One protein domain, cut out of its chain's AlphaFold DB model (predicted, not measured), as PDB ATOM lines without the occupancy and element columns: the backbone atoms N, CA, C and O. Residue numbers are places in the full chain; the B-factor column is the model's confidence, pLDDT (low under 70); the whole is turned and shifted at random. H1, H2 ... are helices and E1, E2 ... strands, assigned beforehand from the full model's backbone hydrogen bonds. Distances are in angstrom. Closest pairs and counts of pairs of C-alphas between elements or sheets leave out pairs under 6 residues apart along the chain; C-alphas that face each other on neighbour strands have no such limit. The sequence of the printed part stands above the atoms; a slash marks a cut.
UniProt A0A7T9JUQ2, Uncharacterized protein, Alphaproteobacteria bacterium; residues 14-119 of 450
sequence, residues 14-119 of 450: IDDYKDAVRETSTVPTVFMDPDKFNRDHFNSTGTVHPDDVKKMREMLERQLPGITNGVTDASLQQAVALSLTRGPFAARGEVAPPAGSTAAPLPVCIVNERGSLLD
ATOM      1  N   ILE A  14     121.651 100.892 111.764       72.94
ATOM      2  CA  ILE A  14     120.610 101.785 112.257       72.94
ATOM      3  C   ILE A  14     121.099 103.217 112.098       72.94
ATOM      4  O   ILE A  14     122.172 103.586 112.549       72.94
ATOM      5  N   ASP A  15     120.269 104.035 111.464       87.19
ATOM      6  CA  ASP A  15     120.423 105.482 111.503       87.19
ATOM      7  C   ASP A  15     120.064 105.956 112.921       87.19
ATOM      8  O   ASP A  15     118.880 106.025 113.277       87.19
ATOM      9  N   ASP A  16     121.088 106.205 113.746       89.75
ATOM     10  CA  ASP A  16     120.944 106.531 115.170       89.75
ATOM     11  C   ASP A  16     120.044 107.740 115.411       89.75
ATOM     12  O   ASP A  16     119.277 107.754 116.376       89.75
ATOM     13  N   TYR A  17     120.067 108.713 114.501       92.75
ATOM     14  CA  TYR A  17     119.178 109.863 114.548       92.75
ATOM     15  C   TYR A  17     117.721 109.465 114.334       92.75
ATOM     16  O   TYR A  17     116.868 109.774 115.168       92.75
ATOM     17  N   LYS A  18     117.414 108.733 113.255       94.25
ATOM     18  CA  LYS A  18     116.029 108.305 112.972       94.25
ATOM     19  C   LYS A  18     115.469 107.416 114.063       94.25
ATOM     20  O   LYS A  18     114.279 107.486 114.371       94.25
ATOM     21  N   ASP A  19     116.299 106.539 114.602       94.25
ATOM     22  CA  ASP A  19     115.880 105.624 115.647       94.25
ATOM     23  C   ASP A  19     115.649 106.364 116.977       94.25
ATOM     24  O   ASP A  19     114.606 106.162 117.595       94.25
ATOM     25  N   ALA A  20     116.488 107.344 117.339       95.56
ATOM     26  CA  ALA A  20     116.237 108.214 118.494       95.56
ATOM     27  C   ALA A  20     114.954 109.043 118.353       95.56
ATOM     28  O   ALA A  20     114.182 109.151 119.311       95.56
ATOM     29  N   VAL A  21     114.701 109.591 117.160       96.56
ATOM     30  CA  VAL A  21     113.463 110.323 116.852       96.56
ATOM     31  C   VAL A  21     112.245 109.429 117.085       96.56
ATOM     32  O   VAL A  21     111.294 109.839 117.747       96.56
ATOM     33  N   ARG A  22     112.275 108.191 116.574       96.31
ATOM     34  CA  ARG A  22     111.174 107.225 116.720       96.31
ATOM     35  C   ARG A  22     110.967 106.777 118.161       96.31
ATOM     36  O   ARG A  22     109.823 106.650 118.577       96.31
ATOM     37  N   GLU A  23     112.042 106.528 118.904       96.12
ATOM     38  CA  GLU A  23     111.953 106.132 120.314       96.12
ATOM     39  C   GLU A  23     111.405 107.248 121.203       96.12
ATOM     40  O   GLU A  23     110.704 106.977 122.179       96.12
ATOM     41  N   THR A  24     111.730 108.497 120.874       97.31
ATOM     42  CA  THR A  24     111.324 109.659 121.667       97.31
ATOM     43  C   THR A  24     109.919 110.136 121.294       97.31
ATOM     44  O   THR A  24     109.166 110.575 122.167       97.31
ATOM     45  N   SER A  25     109.532 110.037 120.020       96.88
ATOM     46  CA  SER A  25     108.220 110.470 119.535       96.88
ATOM     47  C   SER A  25     107.086 109.558 120.015       96.88
ATOM     48  O   SER A  25     107.124 108.338 119.897       96.88
ATOM     49  N   THR A  26     105.998 110.171 120.478       96.12
ATOM     50  CA  THR A  26     104.743 109.495 120.853       96.12
ATOM     51  C   THR A  26     103.750 109.374 119.695       96.12
ATOM     52  O   THR A  26     102.669 108.806 119.860       96.12
ATOM     53  N   VAL A  27     104.096 109.907 118.520       95.00
ATOM     54  CA  VAL A  27     103.273 109.876 117.303       95.00
ATOM     55  C   VAL A  27     104.042 109.232 116.145       95.00
ATOM     56  O   VAL A  27     105.276 109.245 116.156       95.00
ATOM     57  N   PRO A  28     103.354 108.686 115.124       95.88
ATOM     58  CA  PRO A  28     104.006 108.227 113.903       95.88
ATOM     59  C   PRO A  28     104.911 109.307 113.302       95.88
ATOM     60  O   PRO A  28     104.494 110.455 113.152       95.88
ATOM     61  N   THR A  29     106.138 108.935 112.946       96.44
ATOM     62  CA  THR A  29     107.147 109.841 112.384       96.44
ATOM     63  C   THR A  29     107.412 109.497 110.925       96.44
ATOM     64  O   THR A  29     107.675 108.334 110.605       96.44
ATOM     65  N   VAL A  30     107.416 110.502 110.057       96.50
ATOM     66  CA  VAL A  30     107.880 110.393 108.671       96.50
ATOM     67  C   VAL A  30     109.057 111.327 108.459       96.50
ATOM     68  O   VAL A  30     109.119 112.400 109.056       96.50
ATOM     69  N   PHE A  31     109.977 110.921 107.599       96.12
ATOM     70  CA  PHE A  31     111.223 111.633 107.392       96.12
ATOM     71  C   PHE A  31     111.298 112.258 105.999       96.12
ATOM     72  O   PHE A  31     110.821 111.678 105.020       96.12
ATOM     73  N   MET A  32     111.891 113.444 105.919       95.56
ATOM     74  CA  MET A  32     112.236 114.130 104.680       95.56
ATOM     75  C   MET A  32     113.750 114.117 104.529       95.56
ATOM     76  O   MET A  32     114.441 114.661 105.377       95.56
ATOM     77  N   ASP A  33     114.260 113.533 103.454       95.06
ATOM     78  CA  ASP A  33     115.687 113.546 103.142       95.06
ATOM     79  C   ASP A  33     116.006 114.758 102.241       95.06
ATOM     80  O   ASP A  33     115.640 114.744 101.053       95.06
ATOM     81  N   PRO A  34     116.667 115.810 102.770       93.69
ATOM     82  CA  PRO A  34     116.959 117.018 102.008       93.69
ATOM     83  C   PRO A  34     117.933 116.781 100.846       93.69
ATOM     84  O   PRO A  34     117.962 117.593  99.918       93.69
ATOM     85  N   ASP A  35     118.699 115.684 100.839       93.50
ATOM     86  CA  ASP A  35     119.647 115.365  99.763       93.50
ATOM     87  C   ASP A  35     118.950 114.796  98.525       93.50
ATOM     88  O   ASP A  35     119.544 114.670  97.452       93.50
ATOM     89  N   LYS A  36     117.659 114.458  98.630       96.38
ATOM     90  CA  LYS A  36     116.850 114.073  97.466       96.38
ATOM     91  C   LYS A  36     116.355 115.279  96.667       96.38
ATOM     92  O   LYS A  36     115.881 115.097  95.536       96.38
ATOM     93  N   PHE A  37     116.450 116.487  97.216       96.19
ATOM     94  CA  PHE A  37     115.980 117.715  96.579       96.19
ATOM     95  C   PHE A  37     117.085 118.426  95.792       96.19
ATOM     96  O   PHE A  37     118.278 118.230  96.018       96.19
ATOM     97  N   ASN A  38     116.692 119.253  94.826       96.19
ATOM     98  CA  ASN A  38     117.612 119.955  93.942       96.19
ATOM     99  C   ASN A  38     118.143 121.236  94.609       96.19
ATOM    100  O   ASN A  38     117.678 122.349  94.349       96.19
ATOM    101  N   ARG A  39     119.127 121.063  95.499       93.62
ATOM    102  CA  ARG A  39     119.735 122.157  96.269       93.62
ATOM    103  C   ARG A  39     120.402 123.210  95.383       93.62
ATOM    104  O   ARG A  39     120.237 124.398  95.637       93.62
ATOM    105  N   ASP A  40     121.084 122.802  94.316       94.38
ATOM    106  CA  ASP A  40     121.755 123.732  93.396       94.38
ATOM    107  C   ASP A  40     120.758 124.627  92.654       94.38
ATOM    108  O   ASP A  40     120.970 125.836  92.508       94.38
ATOM    109  N   HIS A  41     119.624 124.061  92.232       96.38
ATOM    110  CA  HIS A  41     118.535 124.846  91.663       96.38
ATOM    111  C   HIS A  41     117.972 125.846  92.678       96.38
ATOM    112  O   HIS A  41     117.784 127.018  92.346       96.38
ATOM    113  N   PHE A  42     117.738 125.413  93.919       95.56
ATOM    114  CA  PHE A  42     117.233 126.298  94.966       95.56
ATOM    115  C   PHE A  42     118.213 127.436  95.271       95.56
ATOM    116  O   PHE A  42     117.813 128.597  95.291       95.56
ATOM    117  N   ASN A  43     119.504 127.133  95.409       92.44
ATOM    118  CA  ASN A  43     120.545 128.126  95.677       92.44
ATOM    119  C   ASN A  43     120.710 129.138  94.531       92.44
ATOM    120  O   ASN A  43     120.975 130.310  94.782       92.44
ATOM    121  N   SER A  44     120.548 128.704  93.276       95.88
ATOM    122  CA  SER A  44     120.713 129.575  92.101       95.88
ATOM    123  C   SER A  44     119.473 130.403  91.752       95.88
ATOM    124  O   SER A  44     119.608 131.484  91.180       95.88
ATOM    125  N   THR A  45     118.270 129.927  92.085       96.06
ATOM    126  CA  THR A  45     117.007 130.577  91.682       96.06
ATOM    127  C   THR A  45     116.205 131.160  92.843       96.06
ATOM    128  O   THR A  45     115.331 131.995  92.618       96.06
ATOM    129  N   GLY A  46     116.458 130.712  94.076       94.38
ATOM    130  CA  GLY A  46     115.611 130.985  95.239       94.38
ATOM    131  C   GLY A  46     114.256 130.269  95.191       94.38
ATOM    132  O   GLY A  46     113.359 130.608  95.962       94.38
ATOM    133  N   THR A  47     114.071 129.309  94.276       96.00
ATOM    134  CA  THR A  47     112.801 128.600  94.068       96.00
ATOM    135  C   THR A  47     112.966 127.085  94.134       96.00
ATOM    136  O   THR A  47     114.025 126.541  93.838       96.00
ATOM    137  N   VAL A  48     111.906 126.388  94.548       95.88
ATOM    138  CA  VAL A  48     111.872 124.917  94.590       95.88
ATOM    139  C   VAL A  48     111.691 124.356  93.184       95.88
ATOM    140  O   VAL A  48     110.793 124.787  92.456       95.88
ATOM    141  N   HIS A  49     112.502 123.358  92.826       97.06
ATOM    142  CA  HIS A  49     112.385 122.690  91.536       97.06
ATOM    143  C   HIS A  49     111.043 121.934  91.447       97.06
ATOM    144  O   HIS A  49     110.688 121.232  92.397       97.06
ATOM    145  N   PRO A  50     110.299 121.995  90.323       92.56
ATOM    146  CA  PRO A  50     108.995 121.331  90.200       92.56
ATOM    147  C   PRO A  50     109.014 119.831  90.535       92.56
ATOM    148  O   PRO A  50     108.093 119.322  91.173       92.56
ATOM    149  N   ASP A  51     110.089 119.127  90.167       97.00
ATOM    150  CA  ASP A  51     110.239 117.697  90.477       97.00
ATOM    151  C   ASP A  51     110.364 117.408  91.978       97.00
ATOM    152  O   ASP A  51     110.002 116.316  92.417       97.00
ATOM    153  N   ASP A  52     110.847 118.354  92.784       97.56
ATOM    154  CA  ASP A  52     111.049 118.120  94.215       97.56
ATOM    155  C   ASP A  52     109.719 118.033  94.970       97.56
ATOM    156  O   ASP A  52     109.610 117.260  95.919       97.56
ATOM    157  N   VAL A  53     108.670 118.713  94.491       96.81
ATOM    158  CA  VAL A  53     107.301 118.552  95.014       96.81
ATOM    159  C   VAL A  53     106.816 117.115  94.814       96.81
ATOM    160  O   VAL A  53     106.258 116.502  95.729       96.81
ATOM    161  N   LYS A  54     107.072 116.545  93.631       96.38
ATOM    162  CA  LYS A  54     106.735 115.150  93.327       96.38
ATOM    163  C   LYS A  54     107.546 114.184  94.193       96.38
ATOM    164  O   LYS A  54     106.955 113.290  94.797       96.38
ATOM    165  N   LYS A  55     108.866 114.380  94.304       97.50
ATOM    166  CA  LYS A  55     109.737 113.549  95.157       97.50
ATOM    167  C   LYS A  55     109.295 113.582  96.617       97.50
ATOM    168  O   LYS A  55     109.214 112.533  97.245       97.50
ATOM    169  N   MET A  56     108.979 114.766  97.136       96.38
ATOM    170  CA  MET A  56     108.487 114.954  98.498       96.38
ATOM    171  C   MET A  56     107.196 114.161  98.730       96.38
ATOM    172  O   MET A  56     107.094 113.401  99.692       96.38
ATOM    173  N   ARG A  57     106.233 114.257  97.802       95.81
ATOM    174  CA  ARG A  57     104.987 113.487  97.873       95.81
ATOM    175  C   ARG A  57     105.249 111.980  97.906       95.81
ATOM    176  O   ARG A  57     104.753 111.292  98.790       95.81
ATOM    177  N   GLU A  58     106.053 111.474  96.973       96.94
ATOM    178  CA  GLU A  58     106.401 110.050  96.888       96.94
ATOM    179  C   GLU A  58     107.157 109.549  98.128       96.94
ATOM    180  O   GLU A  58     106.954 108.414  98.564       96.94
ATOM    181  N   MET A  59     108.020 110.388  98.706       96.44
ATOM    182  CA  MET A  59     108.795 110.072  99.904       96.44
ATOM    183  C   MET A  59     107.903 109.928 101.138       96.44
ATOM    184  O   MET A  59     108.057 108.963 101.893       96.44
ATOM    185  N   LEU A  60     106.956 110.850 101.325       95.06
ATOM    186  CA  LEU A  60     106.006 110.792 102.431       95.06
ATOM    187  C   LEU A  60     105.028 109.616 102.272       95.06
ATOM    188  O   LEU A  60     104.863 108.828 103.201       95.06
ATOM    189  N   GLU A  61     104.439 109.440 101.085       94.75
ATOM    190  CA  GLU A  61     103.476 108.361 100.798       94.75
ATOM    191  C   GLU A  61     104.073 106.959 100.977       94.75
ATOM    192  O   GLU A  61     103.385 106.031 101.401       94.75
ATOM    193  N   ARG A  62     105.369 106.790 100.693       96.88
ATOM    194  CA  ARG A  62     106.067 105.516 100.908       96.88
ATOM    195  C   ARG A  62     106.173 105.148 102.387       96.88
ATOM    196  O   ARG A  62     106.156 103.965 102.713       96.88
ATOM    197  N   GLN A  63     106.327 106.140 103.260       95.50
ATOM    198  CA  GLN A  63     106.493 105.933 104.699       95.50
ATOM    199  C   GLN A  63     105.149 105.833 105.420       95.50
ATOM    200  O   GLN A  63     105.004 105.019 106.330       95.50
ATOM    201  N   LEU A  64     104.166 106.628 104.996       93.25
ATOM    202  CA  LEU A  64     102.814 106.604 105.536       93.25
ATOM    203  C   LEU A  64     101.791 106.817 104.407       93.25
ATOM    204  O   LEU A  64     101.495 107.961 104.058       93.25
ATOM    205  N   PRO A  65     101.225 105.738 103.838       92.12
ATOM    206  CA  PRO A  65     100.242 105.851 102.768       92.12
ATOM    207  C   PRO A  65      99.032 106.706 103.167       92.12
ATOM    208  O   PRO A  65      98.403 106.482 104.201       92.12
ATOM    209  N   GLY A  66      98.693 107.672 102.318       88.56
ATOM    210  CA  GLY A  66      97.615 108.637 102.501       88.56
ATOM    211  C   GLY A  66      98.000 109.899 103.274       88.56
ATOM    212  O   GLY A  66      97.140 110.762 103.448       88.56
ATOM    213  N   ILE A  67      99.252 110.047 103.720       91.50
ATOM    214  CA  ILE A  67      99.710 111.235 104.459       91.50
ATOM    215  C   ILE A  67      99.580 112.533 103.657       91.50
ATOM    216  O   ILE A  67      99.381 113.600 104.233       91.50
ATOM    217  N   THR A  68      99.653 112.463 102.326       91.06
ATOM    218  CA  THR A  68      99.561 113.646 101.462       91.06
ATOM    219  C   THR A  68      98.146 113.909 100.947       91.06
ATOM    220  O   THR A  68      97.939 114.821 100.136       91.06
ATOM    221  N   ASN A  69      97.151 113.156 101.430       87.56
ATOM    222  CA  ASN A  69      95.746 113.381 101.111       87.56
ATOM    223  C   ASN A  69      95.314 114.780 101.563       87.56
ATOM    224  O   ASN A  69      95.385 115.124 102.738       87.56
ATOM    225  N   GLY A  70      94.853 115.599 100.615       82.38
ATOM    226  CA  GLY A  70      94.450 116.981 100.890       82.38
ATOM    227  C   GLY A  70      95.612 117.968 101.060       82.38
ATOM    228  O   GLY A  70      95.358 119.156 101.240       82.38
ATOM    229  N   VAL A  71      96.869 117.522 100.947       88.44
ATOM    230  CA  VAL A  71      98.039 118.409 100.970       88.44
ATOM    231  C   VAL A  71      98.261 119.000  99.579       88.44
ATOM    232  O   VAL A  71      98.489 118.278  98.600       88.44
ATOM    233  N   THR A  72      98.191 120.329  99.496       92.25
ATOM    234  CA  THR A  72      98.387 121.067  98.241       92.25
ATOM    235  C   THR A  72      99.852 121.065  97.808       92.25
ATOM    236  O   THR A  72     100.756 120.989  98.641       92.25
ATOM    237  N   ASP A  73     100.098 121.220  96.508       94.38
ATOM    238  CA  ASP A  73     101.463 121.349  95.987       94.38
ATOM    239  C   ASP A  73     102.175 122.587  96.545       94.38
ATOM    240  O   ASP A  73     103.369 122.523  96.807       94.38
ATOM    241  N   ALA A  74     101.449 123.674  96.830       93.50
ATOM    242  CA  ALA A  74     102.010 124.856  97.487       93.50
ATOM    243  C   ALA A  74     102.514 124.544  98.909       93.50
ATOM    244  O   ALA A  74     103.594 124.987  99.294       93.50
ATOM    245  N   SER A  75     101.772 123.738  99.676       90.44
ATOM    246  CA  SER A  75     102.194 123.290 101.010       90.44
ATOM    247  C   SER A  75     103.426 122.384 100.941       90.44
ATOM    248  O   SER A  75     104.351 122.545 101.733       90.44
ATOM    249  N   LEU A  76     103.475 121.460  99.974       93.62
ATOM    250  CA  LEU A  76     104.655 120.616  99.755       93.62
ATOM    251  C   LEU A  76     105.863 121.434  99.291       93.62
ATOM    252  O   LEU A  76     106.972 121.196  99.753       93.62
ATOM    253  N   GLN A  77     105.653 122.422  98.423       95.25
ATOM    254  CA  GLN A  77     106.697 123.337  97.979       95.25
ATOM    255  C   GLN A  77     107.283 124.118  99.161       95.25
ATOM    256  O   GLN A  77     108.500 124.222  99.285       95.25
ATOM    257  N   GLN A  78     106.436 124.614 100.066       92.81
ATOM    258  CA  GLN A  78     106.892 125.265 101.291       92.81
ATOM    259  C   GLN A  78     107.687 124.300 102.182       92.81
ATOM    260  O   GLN A  78     108.741 124.679 102.687       92.81
ATOM    261  N   ALA A  79     107.234 123.054 102.343       92.06
ATOM    262  CA  ALA A  79     107.951 122.048 103.127       92.06
ATOM    263  C   ALA A  79     109.340 121.729 102.543       92.06
ATOM    264  O   ALA A  79     110.314 121.679 103.289       92.06
ATOM    265  N   VAL A  80     109.459 121.599 101.214       95.44
ATOM    266  CA  VAL A  80     110.753 121.415 100.532       95.44
ATOM    267  C   VAL A  80     111.660 122.631 100.730       95.44
ATOM    268  O   VAL A  80     112.837 122.474 101.049       95.44
ATOM    269  N   ALA A  81     111.128 123.849 100.595       94.56
ATOM    270  CA  ALA A  81     111.906 125.065 100.826       94.56
ATOM    271  C   ALA A  81     112.437 125.136 102.269       94.56
ATOM    272  O   ALA A  81     113.603 125.465 102.482       94.56
ATOM    273  N   LEU A  82     111.612 124.786 103.263       91.00
ATOM    274  CA  LEU A  82     112.036 124.711 104.666       91.00
ATOM    275  C   LEU A  82     113.101 123.628 104.871       91.00
ATOM    276  O   LEU A  82     114.114 123.892 105.512       91.00
ATOM    277  N   SER A  83     112.913 122.449 104.274       92.44
ATOM    278  CA  SER A  83     113.864 121.331 104.328       92.44
ATOM    279  C   SER A  83     115.257 121.710 103.805       92.44
ATOM    280  O   SER A  83     116.272 121.341 104.397       92.44
ATOM    281  N   LEU A  84     115.311 122.508 102.736       91.06
ATOM    282  CA  LEU A  84     116.558 122.982 102.134       91.06
ATOM    283  C   LEU A  84     117.230 124.132 102.903       91.06
ATOM    284  O   LEU A  84     118.426 124.347 102.719       91.06
ATOM    285  N   THR A  85     116.492 124.870 103.741       88.25
ATOM    286  CA  THR A  85     116.979 126.120 104.360       88.25
ATOM    287  C   THR A  85     117.209 126.051 105.863       88.25
ATOM    288  O   THR A  85     118.068 126.774 106.358       88.25
ATOM    289  N   ARG A  86     116.461 125.223 106.603       80.50
ATOM    290  CA  ARG A  86     116.464 125.243 108.077       80.50
ATOM    291  C   ARG A  86     117.349 124.188 108.741       80.50
ATOM    292  O   ARG A  86     117.505 124.230 109.952       80.50
ATOM    293  N   GLY A  87     117.951 123.278 107.975       84.00
ATOM    294  CA  GLY A  87     118.649 122.130 108.560       84.00
ATOM    295  C   GLY A  87     117.663 121.133 109.189       84.00
ATOM    296  O   GLY A  87     116.496 121.120 108.791       84.00
ATOM    297  N   PRO A  88     118.111 120.265 110.108       89.19
ATOM    298  CA  PRO A  88     117.239 119.307 110.785       89.19
ATOM    299  C   PRO A  88     116.163 120.042 111.592       89.19
ATOM    300  O   PRO A  88     116.437 121.087 112.172       89.19
ATOM    301  N   PHE A  89     114.938 119.526 111.562       92.38
ATOM    302  CA  PHE A  89     113.837 120.004 112.396       92.38
ATOM    303  C   PHE A  89     112.758 118.928 112.483       92.38
ATOM    304  O   PHE A  89     112.611 118.109 111.571       92.38
ATOM    305  N   ALA A  90     111.916 118.992 113.503       94.44
ATOM    306  CA  ALA A  90     110.730 118.165 113.623       94.44
ATOM    307  C   ALA A  90     109.487 119.017 113.884       94.44
ATOM    308  O   ALA A  90     109.482 119.928 114.706       94.44
ATOM    309  N   ALA A  91     108.405 118.713 113.170       90.56
ATOM    310  CA  ALA A  91     107.142 119.420 113.303       90.56
ATOM    311  C   ALA A  91     105.982 118.436 113.437       90.56
ATOM    312  O   ALA A  91     105.755 117.577 112.578       90.56
ATOM    313  N   ARG A  92     105.202 118.595 114.509       90.69
ATOM    314  CA  ARG A  92     103.950 117.866 114.688       90.69
ATOM    315  C   ARG A  92     102.853 118.472 113.815       90.69
ATOM    316  O   ARG A  92     102.631 119.679 113.819       90.69
ATOM    317  N   GLY A  93     102.127 117.614 113.116       86.94
ATOM    318  CA  GLY A  93     100.959 117.957 112.319       86.94
ATOM    319  C   GLY A  93      99.859 116.912 112.446       86.94
ATOM    320  O   GLY A  93      99.911 116.004 113.280       86.94
ATOM    321  N   GLU A  94      98.851 117.043 111.592       87.88
ATOM    322  CA  GLU A  94      97.720 116.125 111.520       87.88
ATOM    323  C   GLU A  94      97.442 115.749 110.065       87.88
ATOM    324  O   GLU A  94      97.461 116.595 109.170       87.88
ATOM    325  N   VAL A  95      97.163 114.470 109.834       85.00
ATOM    326  CA  VAL A  95      96.749 113.938 108.537       85.00
ATOM    327  C   VAL A  95      95.236 113.846 108.515       85.00
ATOM    328  O   VAL A  95      94.633 113.177 109.361       85.00
ATOM    329  N   ALA A  96      94.621 114.494 107.527       85.50
ATOM    330  CA  ALA A  96      93.190 114.387 107.317       85.50
ATOM    331  C   ALA A  96      92.807 112.934 106.976       85.50
ATOM    332  O   ALA A  96      93.504 112.263 106.207       85.50
ATOM    333  N   PRO A  97      91.684 112.429 107.508       83.56
ATOM    334  CA  PRO A  97      91.197 111.113 107.131       83.56
ATOM    335  C   PRO A  97      90.811 111.100 105.634       83.56
ATOM    336  O   PRO A  97      90.516 112.155 105.060       83.56
ATOM    337  N   PRO A  98      90.769 109.924 104.977       82.06
ATOM    338  CA  PRO A  98      90.336 109.821 103.584       82.06
ATOM    339  C   PRO A  98      88.976 110.490 103.349       82.06
ATOM    340  O   PRO A  98      88.101 110.442 104.216       82.06
ATOM    341  N   ALA A  99      88.769 111.077 102.167       83.00
ATOM    342  CA  ALA A  99      87.505 111.732 101.836       83.00
ATOM    343  C   ALA A  99      86.311 110.780 102.057       83.00
ATOM    344  O   ALA A  99      86.284 109.667 101.532       83.00
ATOM    345  N   GLY A 100      85.331 111.220 102.851       84.94
ATOM    346  CA  GLY A 100      84.167 110.412 103.241       84.94
ATOM    347  C   GLY A 100      84.352 109.562 104.506       84.94
ATOM    348  O   GLY A 100      83.396 108.922 104.940       84.94
ATOM    349  N   SER A 101      85.535 109.567 105.124       87.19
ATOM    350  CA  SER A 101      85.773 108.955 106.435       87.19
ATOM    351  C   SER A 101      85.356 109.891 107.575       87.19
ATOM    352  O   SER A 101      85.536 111.105 107.499       87.19
ATOM    353  N   THR A 102      84.821 109.315 108.654       89.88
ATOM    354  CA  THR A 102      84.496 110.008 109.914       89.88
ATOM    355  C   THR A 102      85.577 109.834 110.985       89.88
ATOM    356  O   THR A 102      85.372 110.228 112.133       89.88
ATOM    357  N   ALA A 103      86.708 109.210 110.639       89.06
ATOM    358  CA  ALA A 103      87.829 109.056 111.558       89.06
ATOM    359  C   ALA A 103      88.388 110.427 111.968       89.06
ATOM    360  O   ALA A 103      88.365 111.376 111.187       89.06
ATOM    361  N   ALA A 104      88.898 110.531 113.194       88.88
ATOM    362  CA  ALA A 104      89.621 111.724 113.618       88.88
ATOM    363  C   ALA A 104      90.919 111.891 112.797       88.88
ATOM    364  O   ALA A 104      91.459 110.883 112.324       88.88
ATOM    365  N   PRO A 105      91.434 113.127 112.641       88.94
ATOM    366  CA  PRO A 105      92.761 113.348 112.081       88.94
ATOM    367  C   PRO A 105      93.821 112.533 112.829       88.94
ATOM    368  O   PRO A 105      93.787 112.421 114.057       88.94
ATOM    369  N   LEU A 106      94.753 111.941 112.084       89.44
ATOM    370  CA  LEU A 106      95.857 111.179 112.661       89.44
ATOM    371  C   LEU A 106      97.005 112.148 112.979       89.44
ATOM    372  O   LEU A 106      97.532 112.747 112.040       89.44
ATOM    373  N   PRO A 107      97.433 112.307 114.244       91.88
ATOM    374  CA  PRO A 107      98.622 113.090 114.536       91.88
ATOM    375  C   PRO A 107      99.852 112.406 113.936       91.88
ATOM    376  O   PRO A 107     100.028 111.195 114.073       91.88
ATOM    377  N   VAL A 108     100.706 113.186 113.288       93.88
ATOM    378  CA  VAL A 108     101.953 112.729 112.669       93.88
ATOM    379  C   VAL A 108     103.057 113.727 112.985       93.88
ATOM    380  O   VAL A 108     102.786 114.908 113.186       93.88
ATOM    381  N   CYS A 109     104.302 113.277 113.022       95.38
ATOM    382  CA  CYS A 109     105.460 114.155 113.047       95.38
ATOM    383  C   CYS A 109     106.200 114.057 111.715       95.38
ATOM    384  O   CYS A 109     106.519 112.955 111.265       95.38
ATOM    385  N   ILE A 110     106.453 115.201 111.087       94.69
ATOM    386  CA  ILE A 110     107.301 115.298 109.903       94.69
ATOM    387  C   ILE A 110     108.664 115.787 110.369       94.69
ATOM    388  O   ILE A 110     108.764 116.844 110.990       94.69
ATOM    389  N   VAL A 111     109.699 115.013 110.066       96.25
ATOM    390  CA  VAL A 111     111.065 115.274 110.509       96.25
ATOM    391  C   VAL A 111     111.941 115.506 109.296       96.25
ATOM    392  O   VAL A 111     112.027 114.650 108.418       96.25
ATOM    393  N   ASN A 112     112.588 116.662 109.229       95.62
ATOM    394  CA  ASN A 112     113.648 116.891 108.271       95.62
ATOM    395  C   ASN A 112     114.910 116.174 108.741       95.62
ATOM    396  O   ASN A 112     115.382 116.365 109.864       95.62
ATOM    397  N   GLU A 113     115.430 115.311 107.883       93.25
ATOM    398  CA  GLU A 113     116.678 114.622 108.123       93.25
ATOM    399  C   GLU A 113     117.857 115.577 107.992       93.25
ATOM    400  O   GLU A 113     117.779 116.716 107.521       93.25
ATOM    401  N   ARG A 114     118.987 115.054 108.428       83.88
ATOM    402  CA  ARG A 114     120.279 115.703 108.383       83.88
ATOM    403  C   ARG A 114     120.799 115.417 106.983       83.88
ATOM    404  O   ARG A 114     120.929 114.254 106.616       83.88
ATOM    405  N   GLY A 115     120.982 116.459 106.177       80.94
ATOM    406  CA  GLY A 115     121.587 116.282 104.855       80.94
ATOM    407  C   GLY A 115     123.033 115.818 104.987       80.94
ATOM    408  O   GLY A 115     123.634 115.968 106.048       80.94
ATOM    409  N   SER A 116     123.624 115.335 103.902       79.81
ATOM    410  CA  SER A 116     124.983 114.786 103.865       79.81
ATOM    411  C   SER A 116     126.057 115.791 104.280       79.81
ATOM    412  O   SER A 116     127.170 115.417 104.611       79.81
ATOM    413  N   LEU A 117     125.738 117.089 104.267       72.56
ATOM    414  CA  LEU A 117     126.610 118.155 104.769       72.56
ATOM    415  C   LEU A 117     126.667 118.226 106.304       72.56
ATOM    416  O   LEU A 117     127.486 118.966 106.842       72.56
ATOM    417  N   LEU A 118     125.771 117.511 106.987       75.81
ATOM    418  CA  LEU A 118     125.637 117.427 108.439       75.81
ATOM    419  C   LEU A 118     125.858 115.985 108.940       75.81
ATOM    420  O   LEU A 118     125.255 115.566 109.922       75.81
ATOM    421  N   ASP A 119     126.666 115.190 108.238       74.88
ATOM    422  CA  ASP A 119     126.857 113.756 108.504       74.88
ATOM    423  C   ASP A 119     127.907 113.449 109.585       74.88
ATOM    424  O   ASP A 119     128.102 112.298 109.971       74.88
TER     425      ASP A 119
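AT A GLANCE: This is residues 14 to 119 of the 450 residues of an uncharacterized protein of Alphaproteobacteria bacterium (UniProt A0A7T9JUQ2). A small three-stranded sheet lies between one helix, H1, over one side of it and a crossed pair of helices, H3 and H4, on the other side; a short helix, H2, sits near one end of H4. The strands E2 and E3 form a hairpin, and the longest distance in the domain runs from H2 to the loop of that hairpin. The printed part has 106 residues, with four named helices and three named strands in the order H1 E1 H2 H3 H4 E2 E3 along the chain. The sheet, in the order E1 E3 E2, is mixed, and the class is mixed, helices and strands. The whole is compact, with a radius of gyration of the C-alphas of 14.1 A and spans of 45 by 31 by 19 A.

HOW THE PARTS SIT: Begin with H1, residues 16 to 24, which is on the sheet made of E1, residues 29 to 32, E3, residues 106 to 112, and E2, residues 89 to 95. H1 lies over E1 and E3 at a height over the sheet of 10.1 A, and the local plane under it is fitted to just 6 C-alphas. On the local plane its line and that of E1 stand at 16 degrees, along the strands; the closest C-alphas of H1 and E1 are those of Arg 22 and Thr 29, 6.5 A apart. Look next at the edge strand E1 beside the inner strand E3: they are parallel, with 36 degrees between their directions, and N 32 and O 111 are within hydrogen-bond range at 2.8 A. E3 and the other edge strand, E2, are an antiparallel hairpin at 154 degrees, where you find N 93 and O 108 at 2.8 A and N 110 and O 91 at 2.9 A. The sheet is only just strongly twisted, its C-alphas lying up to 4.1 A off its best plane. H3, residues 50 to 63, only grazes the sheet with its residues 55 to 63; its closest C-alpha to E1 is that of Gln 63, 6.1 A from that of Val 30. H4, residues 73 to 85, only grazes the sheet with its residues 79 to 84; the closest C-alphas of H4 and E3 are those of Ser 83 and Asn 112, 5.9 A apart. H3 touches H4 with residues 52 to 57 alone, about perpendicular at 89 degrees, and Val 53 and Gln 77 have the closest C-alphas, 5.7 A apart. H2, residues 39 to 45, is not on the sheet; it is close to H4 but not clearly touching, with the C-alphas of Arg 39 and Leu 84 6.7 A apart. H1 is apart from H2, H3 and H4. Every O i to N i+4 pair is within hydrogen-bond range in H1, H2 and H4, and in H3 8 of 10 are.

IN THESE COORDINATES: Find C-alpha 16 at (120.944, 106.531, 115.170); from there H1 runs 12.0 A to C-alpha 24. E1 covers residues 29 to 32, and H2 follows at 39 to 45. H3 begins at C-alpha 50, at (108.995, 121.331, 90.200), and runs 21.3 A to residue 63. H4, residues 73 to 85, measures 18.3 A. E2, residues 89 to 95, measures 18.5 A, and E3, from residue 106, runs 19.2 A to C-alpha 112 at (113.648, 116.891, 108.271).

THE WHOLE: The two C-alphas farthest apart are those of Ser 44 and Thr 102, at 44.9 A. The printed part has no cut, and no link between its elements is long. The mean pLDDT of the printed part is 91.7, and no printed residue is under 70.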